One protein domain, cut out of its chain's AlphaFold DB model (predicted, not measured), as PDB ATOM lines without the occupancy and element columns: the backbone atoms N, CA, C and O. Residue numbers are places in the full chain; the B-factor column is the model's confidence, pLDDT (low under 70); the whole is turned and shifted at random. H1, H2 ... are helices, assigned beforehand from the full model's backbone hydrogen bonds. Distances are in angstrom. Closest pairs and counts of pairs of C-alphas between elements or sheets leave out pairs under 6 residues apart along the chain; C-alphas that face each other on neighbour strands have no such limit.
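AT A GLANCE: This is residues 29 to 90 of the 307 residues of an uncharacterized protein of Candidatus Bathyarchaeota archaeon (UniProt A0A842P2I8). You meet little regular structure here: an open U, with the tiny helix H1 near the beginning, residues 46 to 56 running along one side without a named element, and the long helix H2 folding back as the other side. The far end of H2 sticks out with residues 81 to 90. The printed part has 62 residues, with H1 then H2 and no named strand; the class is all helix, though the named elements hold only 23 residues. It is loose, with a radius of gyration of the C-alphas of 14.5 A and spans of 37 by 26 by 17 A.

IN THESE COORDINATES: Find C-alpha 36 at (20.361, 89.604, 9.063), where H1, residues 36 to 39, begins. H2, residues 70 to 88, runs 26.5 A from C-alpha 70 at (1.173, 91.074, 23.537) to C-alpha 88 at (6.497, 91.311, -2.399).

HOW THE PARTS SIT: H1 and H2 are apart. In H2 every O i to N i+4 pair is within hydrogen-bond range; H1 is too short for such a pair.

THE WHOLE: The C-alphas of Ser 61 and Ala 90 are the two farthest apart, 41.9 A. The link from H1 to H2, residues 40 to 69, is long. The printed part has no cut, and no printed residue is under 70 in pLDDT.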
ATOM      1  N   HIS A  29      21.757 102.992  13.238       76.12
ATOM      2  CA  HIS A  29      22.756 102.408  12.342       76.12
ATOM      3  C   HIS A  29      22.772 100.880  12.471       76.12
ATOM      4  O   HIS A  29      22.167 100.313  13.395       76.12
ATOM      5  N   PHE A  30      23.484 100.233  11.550       78.44
ATOM      6  CA  PHE A  30      23.697  98.795  11.571       78.44
ATOM      7  C   PHE A  30      24.139  98.308  12.961       78.44
ATOM      8  O   PHE A  30      25.015  98.880  13.613       78.44
ATOM      9  N   SER A  31      23.507  97.228  13.407       75.88
ATOM     10  CA  SER A  31      23.899  96.463  14.582       75.88
ATOM     11  C   SER A  31      23.881  94.998  14.198       75.88
ATOM     12  O   SER A  31      22.889  94.528  13.642       75.88
ATOM     13  N   GLY A  32      24.943  94.275  14.539       77.12
ATOM     14  CA  GLY A  32      24.968  92.824  14.409       77.12
ATOM     15  C   GLY A  32      24.162  92.116  15.502       77.12
ATOM     16  O   GLY A  32      23.355  92.728  16.206       77.12
ATOM     17  N   GLY A  33      24.425  90.816  15.667       78.12
ATOM     18  CA  GLY A  33      23.844  90.000  16.741       78.12
ATOM     19  C   GLY A  33      22.562  89.249  16.367       78.12
ATOM     20  O   GLY A  33      21.879  88.751  17.258       78.12
ATOM     21  N   SER A  34      22.235  89.161  15.077       85.94
ATOM     22  CA  SER A  34      21.136  88.342  14.555       85.94
ATOM     23  C   SER A  34      21.440  87.882  13.121       85.94
ATOM     24  O   SER A  34      22.500  88.194  12.578       85.94
ATOM     25  N   ASP A  35      20.527  87.123  12.517       88.06
ATOM     26  CA  ASP A  35      20.746  86.424  11.243       88.06
ATOM     27  C   ASP A  35      20.801  87.364  10.025       88.06
ATOM     28  O   ASP A  35      21.310  86.976   8.974       88.06
ATOM     29  N   HIS A  36      20.320  88.609  10.148       88.31
ATOM     30  CA  HIS A  36      20.361  89.604   9.063       88.31
ATOM     31  C   HIS A  36      21.792  89.925   8.613       88.31
ATOM     32  O   HIS A  36      22.017  90.185   7.437       88.31
ATOM     33  N   VAL A  37      22.762  89.801   9.525       83.12
ATOM     34  CA  VAL A  37      24.194  90.027   9.265       83.12
ATOM     35  C   VAL A  37      24.721  89.156   8.125       83.12
ATOM     36  O   VAL A  37      25.600  89.589   7.384       83.12
ATOM     37  N   LEU A  38      24.190  87.938   7.967       83.75
ATOM     38  CA  LEU A  38      24.595  87.046   6.882       83.75
ATOM     39  C   LEU A  38      24.235  87.634   5.514       83.75
ATOM     40  O   LEU A  38      25.005  87.496   4.575       83.75
ATOM     41  N   PHE A  39      23.074  88.273   5.409       87.06
ATOM     42  CA  PHE A  39      22.555  88.829   4.162       87.06
ATOM     43  C   PHE A  39      23.194  90.175   3.815       87.06
ATOM     44  O   PHE A  39      23.465  90.432   2.643       87.06
ATOM     45  N   ASP A  40      23.493  90.985   4.833       83.50
ATOM     46  CA  ASP A  40      24.174  92.278   4.682       83.50
ATOM     47  C   ASP A  40      25.658  92.130   4.296       83.50
ATOM     48  O   ASP A  40      26.321  93.114   3.977       83.50
ATOM     49  N   TYR A  41      26.195  90.909   4.326       81.69
ATOM     50  CA  TYR A  41      27.573  90.639   3.947       81.69
ATOM     51  C   TYR A  41      27.807  90.907   2.457       81.69
ATOM     52  O   TYR A  41      27.000  90.486   1.627       81.69
ATOM     53  N   SER A  42      28.935  91.521   2.090       78.69
ATOM     54  CA  SER A  42      29.242  91.889   0.692       78.69
ATOM     55  C   SER A  42      29.262  90.718  -0.299       78.69
ATOM     56  O   SER A  42      29.080  90.919  -1.494       78.69
ATOM     57  N   ALA A  43      29.429  89.480   0.175       79.06
ATOM     58  CA  ALA A  43      29.306  88.285  -0.666       79.06
ATOM     59  C   ALA A  43      27.864  88.025  -1.152       79.06
ATOM     60  O   ALA A  43      27.671  87.402  -2.196       79.06
ATOM     61  N   PHE A  44      26.854  88.475  -0.400       84.00
ATOM     62  CA  PHE A  44      25.438  88.318  -0.744       84.00
ATOM     63  C   PHE A  44      24.789  89.640  -1.155       84.00
ATOM     64  O   PHE A  44      23.960  89.639  -2.062       84.00
ATOM     65  N   SER A  45      25.159  90.744  -0.496       84.69
ATOM     66  CA  SER A  45      24.667  92.100  -0.761       84.69
ATOM     67  C   SER A  45      23.140  92.187  -0.804       84.69
ATOM     68  O   SER A  45      22.571  92.829  -1.684       84.69
ATOM     69  N   VAL A  46      22.459  91.530   0.140       88.25
ATOM     70  CA  VAL A  46      20.995  91.543   0.237       88.25
ATOM     71  C   VAL A  46      20.576  92.503   1.352       88.25
ATOM     72  O   VAL A  46      20.731  92.152   2.524       88.25
ATOM     73  N   PRO A  47      19.994  93.676   1.026       87.44
ATOM     74  CA  PRO A  47      19.583  94.650   2.030       87.44
ATOM     75  C   PRO A  47      18.630  94.034   3.052       87.44
ATOM     76  O   PRO A  47      17.505  93.647   2.714       87.44
ATOM     77  N   SER A  48      19.067  93.964   4.307       88.44
ATOM     78  CA  SER A  48      18.301  93.354   5.387       88.44
ATOM     79  C   SER A  48      18.158  94.300   6.571       88.44
ATOM     80  O   SER A  48      18.943  95.216   6.794       88.44
ATOM     81  N   VAL A  49      17.078  94.122   7.333       87.69
ATOM     82  CA  VAL A  49      16.802  94.939   8.517       87.69
ATOM     83  C   VAL A  49      16.427  94.049   9.688       87.69
ATOM     84  O   VAL A  49      15.656  93.100   9.546       87.69
ATOM     85  N   MET A  50      16.928  94.396  10.870       88.56
ATOM     86  CA  MET A  50      16.520  93.766  12.117       88.56
ATOM     87  C   MET A  50      15.413  94.585  12.784       88.56
ATOM     88  O   MET A  50      15.584  95.763  13.098       88.56
ATOM     89  N   LEU A  51      14.282  93.937  13.061       89.62
ATOM     90  CA  LEU A  51      13.238  94.475  13.930       89.62
ATOM     91  C   LEU A  51      13.499  94.011  15.369       89.62
ATOM     92  O   LEU A  51      13.049  92.945  15.777       89.62
ATOM     93  N   GLY A  52      14.279  94.799  16.111       85.75
ATOM     94  CA  GLY A  52      14.728  94.461  17.465       85.75
ATOM     95  C   GLY A  52      13.935  95.123  18.599       85.75
ATOM     96  O   GLY A  52      13.231  96.114  18.403       85.75
ATOM     97  N   HIS A  53      14.116  94.593  19.812       85.88
ATOM     98  CA  HIS A  53      13.629  95.155  21.075       85.88
ATOM     99  C   HIS A  53      14.683  94.968  22.180       85.88
ATOM    100  O   HIS A  53      15.432  93.992  22.180       85.88
ATOM    101  N   SER A  54      14.727  95.882  23.152       83.44
ATOM    102  CA  SER A  54      15.605  95.769  24.324       83.44
ATOM    103  C   SER A  54      14.998  94.853  25.395       83.44
ATOM    104  O   SER A  54      14.221  95.317  26.225       83.44
ATOM    105  N   ASN A  55      15.379  93.575  25.429       85.75
ATOM    106  CA  ASN A  55      14.877  92.612  26.414       85.75
ATOM    107  C   ASN A  55      15.783  92.535  27.660       85.75
ATOM    108  O   ASN A  55      16.925  92.088  27.579       85.75
ATOM    109  N   VAL A  56      15.263  92.922  28.832       92.19
ATOM    110  CA  VAL A  56      16.001  92.836  30.112       92.19
ATOM    111  C   VAL A  56      16.178  91.402  30.623       92.19
ATOM    112  O   VAL A  56      17.029  91.164  31.474       92.19
ATOM    113  N   PHE A  57      15.386  90.455  30.114       94.06
ATOM    114  CA  PHE A  57      15.439  89.037  30.468       94.06
ATOM    115  C   PHE A  57      16.271  88.206  29.485       94.06
ATOM    116  O   PHE A  57      16.417  87.002  29.686       94.06
ATOM    117  N   HIS A  58      16.842  88.831  28.450       91.44
ATOM    118  CA  HIS A  58      17.670  88.166  27.448       91.44
ATOM    119  C   HIS A  58      18.784  87.326  28.095       91.44
ATOM    120  O   HIS A  58      19.501  87.807  28.974       91.44
ATOM    121  N   HIS A  59      18.936  86.073  27.650       93.69
ATOM    122  CA  HIS A  59      19.885  85.092  28.202       93.69
ATOM    123  C   HIS A  59      19.672  84.748  29.693       93.69
ATOM    124  O   HIS A  59      20.614  84.359  30.389       93.69
ATOM    125  N   THR A  60      18.442  84.849  30.199       95.75
ATOM    126  CA  THR A  60      18.088  84.429  31.564       95.75
ATOM    127  C   THR A  60      16.954  83.406  31.558       95.75
ATOM    128  O   THR A  60      16.231  83.265  30.576       95.75
ATOM    129  N   SER A  61      16.750  82.720  32.684       96.31
ATOM    130  CA  SER A  61      15.611  81.807  32.864       96.31
ATOM    131  C   SER A  61      14.244  82.510  32.884       96.31
ATOM    132  O   SER A  61      13.226  81.828  32.835       96.31
ATOM    133  N   GLU A  62      14.214  83.845  32.975       96.31
ATOM    134  CA  GLU A  62      12.990  84.659  32.968       96.31
ATOM    135  C   GLU A  62      12.546  85.050  31.544       96.31
ATOM    136  O   GLU A  62      11.504  85.689  31.367       96.31
ATOM    137  N   ASP A  63      13.305  84.654  30.515       95.06
ATOM    138  CA  ASP A  63      12.925  84.825  29.110       95.06
ATOM    139  C   ASP A  63      11.822  83.821  28.738       95.06
ATOM    140  O   ASP A  63      12.060  82.713  28.253       95.06
ATOM    141  N   THR A  64      10.586  84.180  29.075       94.00
ATOM    142  CA  THR A  64       9.403  83.324  28.966       94.00
ATOM    143  C   THR A  64       8.262  84.084  28.301       94.00
ATOM    144  O   THR A  64       8.265  85.308  28.202       94.00
ATOM    145  N   THR A  65       7.218  83.375  27.872       92.75
ATOM    146  CA  THR A  65       6.045  84.021  27.256       92.75
ATOM    147  C   THR A  65       5.334  85.007  28.184       92.75
ATOM    148  O   THR A  65       4.636  85.895  27.701       92.75
ATOM    149  N   ASP A  66       5.499  84.858  29.501       92.44
ATOM    150  CA  ASP A  66       4.863  85.715  30.502       92.44
ATOM    151  C   ASP A  66       5.515  87.105  30.590       92.44
ATOM    152  O   ASP A  66       4.881  88.045  31.073       92.44
ATOM    153  N   THR A  67       6.749  87.262  30.094       91.62
ATOM    154  CA  THR A  67       7.473  88.543  30.070       91.62
ATOM    155  C   THR A  67       7.344  89.294  28.740       91.62
ATOM    156  O   THR A  67       7.791  90.436  28.636       91.62
ATOM    157  N   CYS A  68       6.671  88.717  27.738       91.88
ATOM    158  CA  CYS A  68       6.385  89.380  26.464       91.88
ATOM    159  C   CYS A  68       5.153  90.300  26.542       91.88
ATOM    160  O   CYS A  68       4.100  89.905  27.043       91.88
ATOM    161  N   ASP A  69       5.226  91.496  25.943       93.25
ATOM    162  CA  ASP A  69       4.053  92.364  25.780       93.25
ATOM    163  C   ASP A  69       3.232  91.971  24.532       93.25
ATOM    164  O   ASP A  69       3.669  92.196  23.397       93.25
ATOM    165  N   PRO A  70       1.997  91.451  24.682       94.81
ATOM    166  CA  PRO A  70       1.173  91.074  23.537       94.81
ATOM    167  C   PRO A  70       0.700  92.268  22.686       94.81
ATOM    168  O   PRO A  70       0.309  92.058  21.537       94.81
ATOM    169  N   THR A  71       0.701  93.507  23.201       95.12
ATOM    170  CA  THR A  71       0.460  94.704  22.369       95.12
ATOM    171  C   THR A  71       1.633  94.933  21.419       95.12
ATOM    172  O   THR A  71       1.430  95.170  20.228       95.12
ATOM    173  N   GLU A  72       2.862  94.848  21.924       93.00
ATOM    174  CA  GLU A  72       4.065  95.025  21.114       93.00
ATOM    175  C   GLU A  72       4.205  93.923  20.061       93.00
ATOM    176  O   GLU A  72       4.363  94.236  18.879       93.00
ATOM    177  N   LEU A  73       4.015  92.655  20.449       92.38
ATOM    178  CA  LEU A  73       4.020  91.522  19.516       92.38
ATOM    179  C   LEU A  73       3.025  91.715  18.365       92.38
ATOM    180  O   LEU A  73       3.348  91.470  17.201       92.38
ATOM    181  N   LYS A  74       1.815  92.204  18.666       93.12
ATOM    182  CA  LYS A  74       0.803  92.485  17.643       93.12
ATOM    183  C   LYS A  74       1.259  93.576  16.674       93.12
ATOM    184  O   LYS A  74       1.084  93.427  15.463       93.12
ATOM    185  N   ARG A  75       1.843  94.660  17.190       93.50
ATOM    186  CA  ARG A  75       2.342  95.781  16.380       93.50
ATOM    187  C   ARG A  75       3.500  95.366  15.486       93.50
ATOM    188  O   ARG A  75       3.447  95.645  14.293       93.50
ATOM    189  N   ILE A  76       4.498  94.673  16.036       92.75
ATOM    190  CA  ILE A  76       5.688  94.287  15.273       92.75
ATOM    191  C   ILE A  76       5.357  93.247  14.202       92.75
ATOM    192  O   ILE A  76       5.823  93.371  13.074       92.75
ATOM    193  N   THR A  77       4.455  92.305  14.504       92.31
ATOM    194  CA  THR A  77       3.958  91.330  13.519       92.31
ATOM    195  C   THR A  77       3.221  92.031  12.382       92.31
ATOM    196  O   THR A  77       3.485  91.758  11.216       92.31
ATOM    197  N   SER A  78       2.348  92.990  12.708       92.62
ATOM    198  CA  SER A  78       1.603  93.751  11.697       92.62
ATOM    199  C   SER A  78       2.529  94.608  10.830       92.62
ATOM    200  O   SER A  78       2.311  94.725   9.629       92.62
ATOM    201  N   LEU A  79       3.571  95.199  11.424       92.19
ATOM    202  CA  LEU A  79       4.579  95.970  10.697       92.19
ATOM    203  C   LEU A  79       5.387  95.078   9.744       92.19
ATOM    204  O   LEU A  79       5.550  95.437   8.579       92.19
ATOM    205  N   ALA A  80       5.850  93.921  10.223       92.88
ATOM    206  CA  ALA A  80       6.601  92.956   9.426       92.88
ATOM    207  C   ALA A  80       5.759  92.403   8.265       92.88
ATOM    208  O   ALA A  80       6.222  92.381   7.125       92.88
ATOM    209  N   GLU A  81       4.504  92.024   8.525       93.50
ATOM    210  CA  GLU A  81       3.565  91.555   7.500       93.50
ATOM    211  C   GLU A  81       3.309  92.639   6.449       93.50
ATOM    212  O   GLU A  81       3.435  92.390   5.251       93.50
ATOM    213  N   ALA A  82       3.008  93.863   6.886       92.31
ATOM    214  CA  ALA A  82       2.725  94.969   5.986       92.31
ATOM    215  C   ALA A  82       3.940  95.342   5.119       92.31
ATOM    216  O   ALA A  82       3.780  95.587   3.925       92.31
ATOM    217  N   GLY A  83       5.146  95.354   5.698       91.62
ATOM    218  CA  GLY A  83       6.395  95.573   4.964       91.62
ATOM    219  C   GLY A  83       6.676  94.459   3.954       91.62
ATOM    220  O   GLY A  83       6.965  94.746   2.795       91.62
ATOM    221  N   THR A  84       6.502  93.202   4.363       93.31
ATOM    222  CA  THR A  84       6.694  92.030   3.494       93.31
ATOM    223  C   THR A  84       5.721  92.049   2.321       93.31
ATOM    224  O   THR A  84       6.138  91.911   1.176       93.31
ATOM    225  N   LEU A  85       4.429  92.276   2.578       95.00
ATOM    226  CA  LEU A  85       3.415  92.372   1.528       95.00
ATOM    227  C   LEU A  85       3.671  93.557   0.597       95.00
ATOM    228  O   LEU A  85       3.468  93.429  -0.607       95.00
ATOM    229  N   PHE A  86       4.117  94.695   1.133       93.00
ATOM    230  CA  PHE A  86       4.455  95.865   0.327       93.00
ATOM    231  C   PHE A  86       5.610  95.574  -0.636       93.00
ATOM    232  O   PHE A  86       5.486  95.867  -1.819       93.00
ATOM    233  N   LEU A  87       6.697  94.964  -0.153       92.62
ATOM    234  CA  LEU A  87       7.858  94.628  -0.984       92.62
ATOM    235  C   LEU A  87       7.556  93.496  -1.974       92.62
ATOM    236  O   LEU A  87       7.911  93.600  -3.141       92.62
ATOM    237  N   ALA A  88       6.841  92.453  -1.546       94.12
ATOM    238  CA  ALA A  88       6.497  91.311  -2.399       94.12
ATOM    239  C   ALA A  88       5.562  91.671  -3.566       94.12
ATOM    240  O   ALA A  88       5.488  90.927  -4.542       94.12
ATOM    241  N   ASN A  89       4.830  92.783  -3.458       94.44
ATOM    242  CA  ASN A  89       3.935  93.288  -4.501       94.44
ATOM    243  C   ASN A  89       4.429  94.611  -5.106       94.44
ATOM    244  O   ASN A  89       3.652  95.281  -5.785       94.44
ATOM    245  N   ALA A  90       5.672  95.016  -4.832       94.00
ATOM    246  CA  ALA A  90       6.196  96.274  -5.338       94.00
ATOM    247  C   ALA A  90       6.311  96.240  -6.869       94.00
ATOM    248  O   ALA A  90       6.822  95.278  -7.443       94.00
TER     249      ALA A  90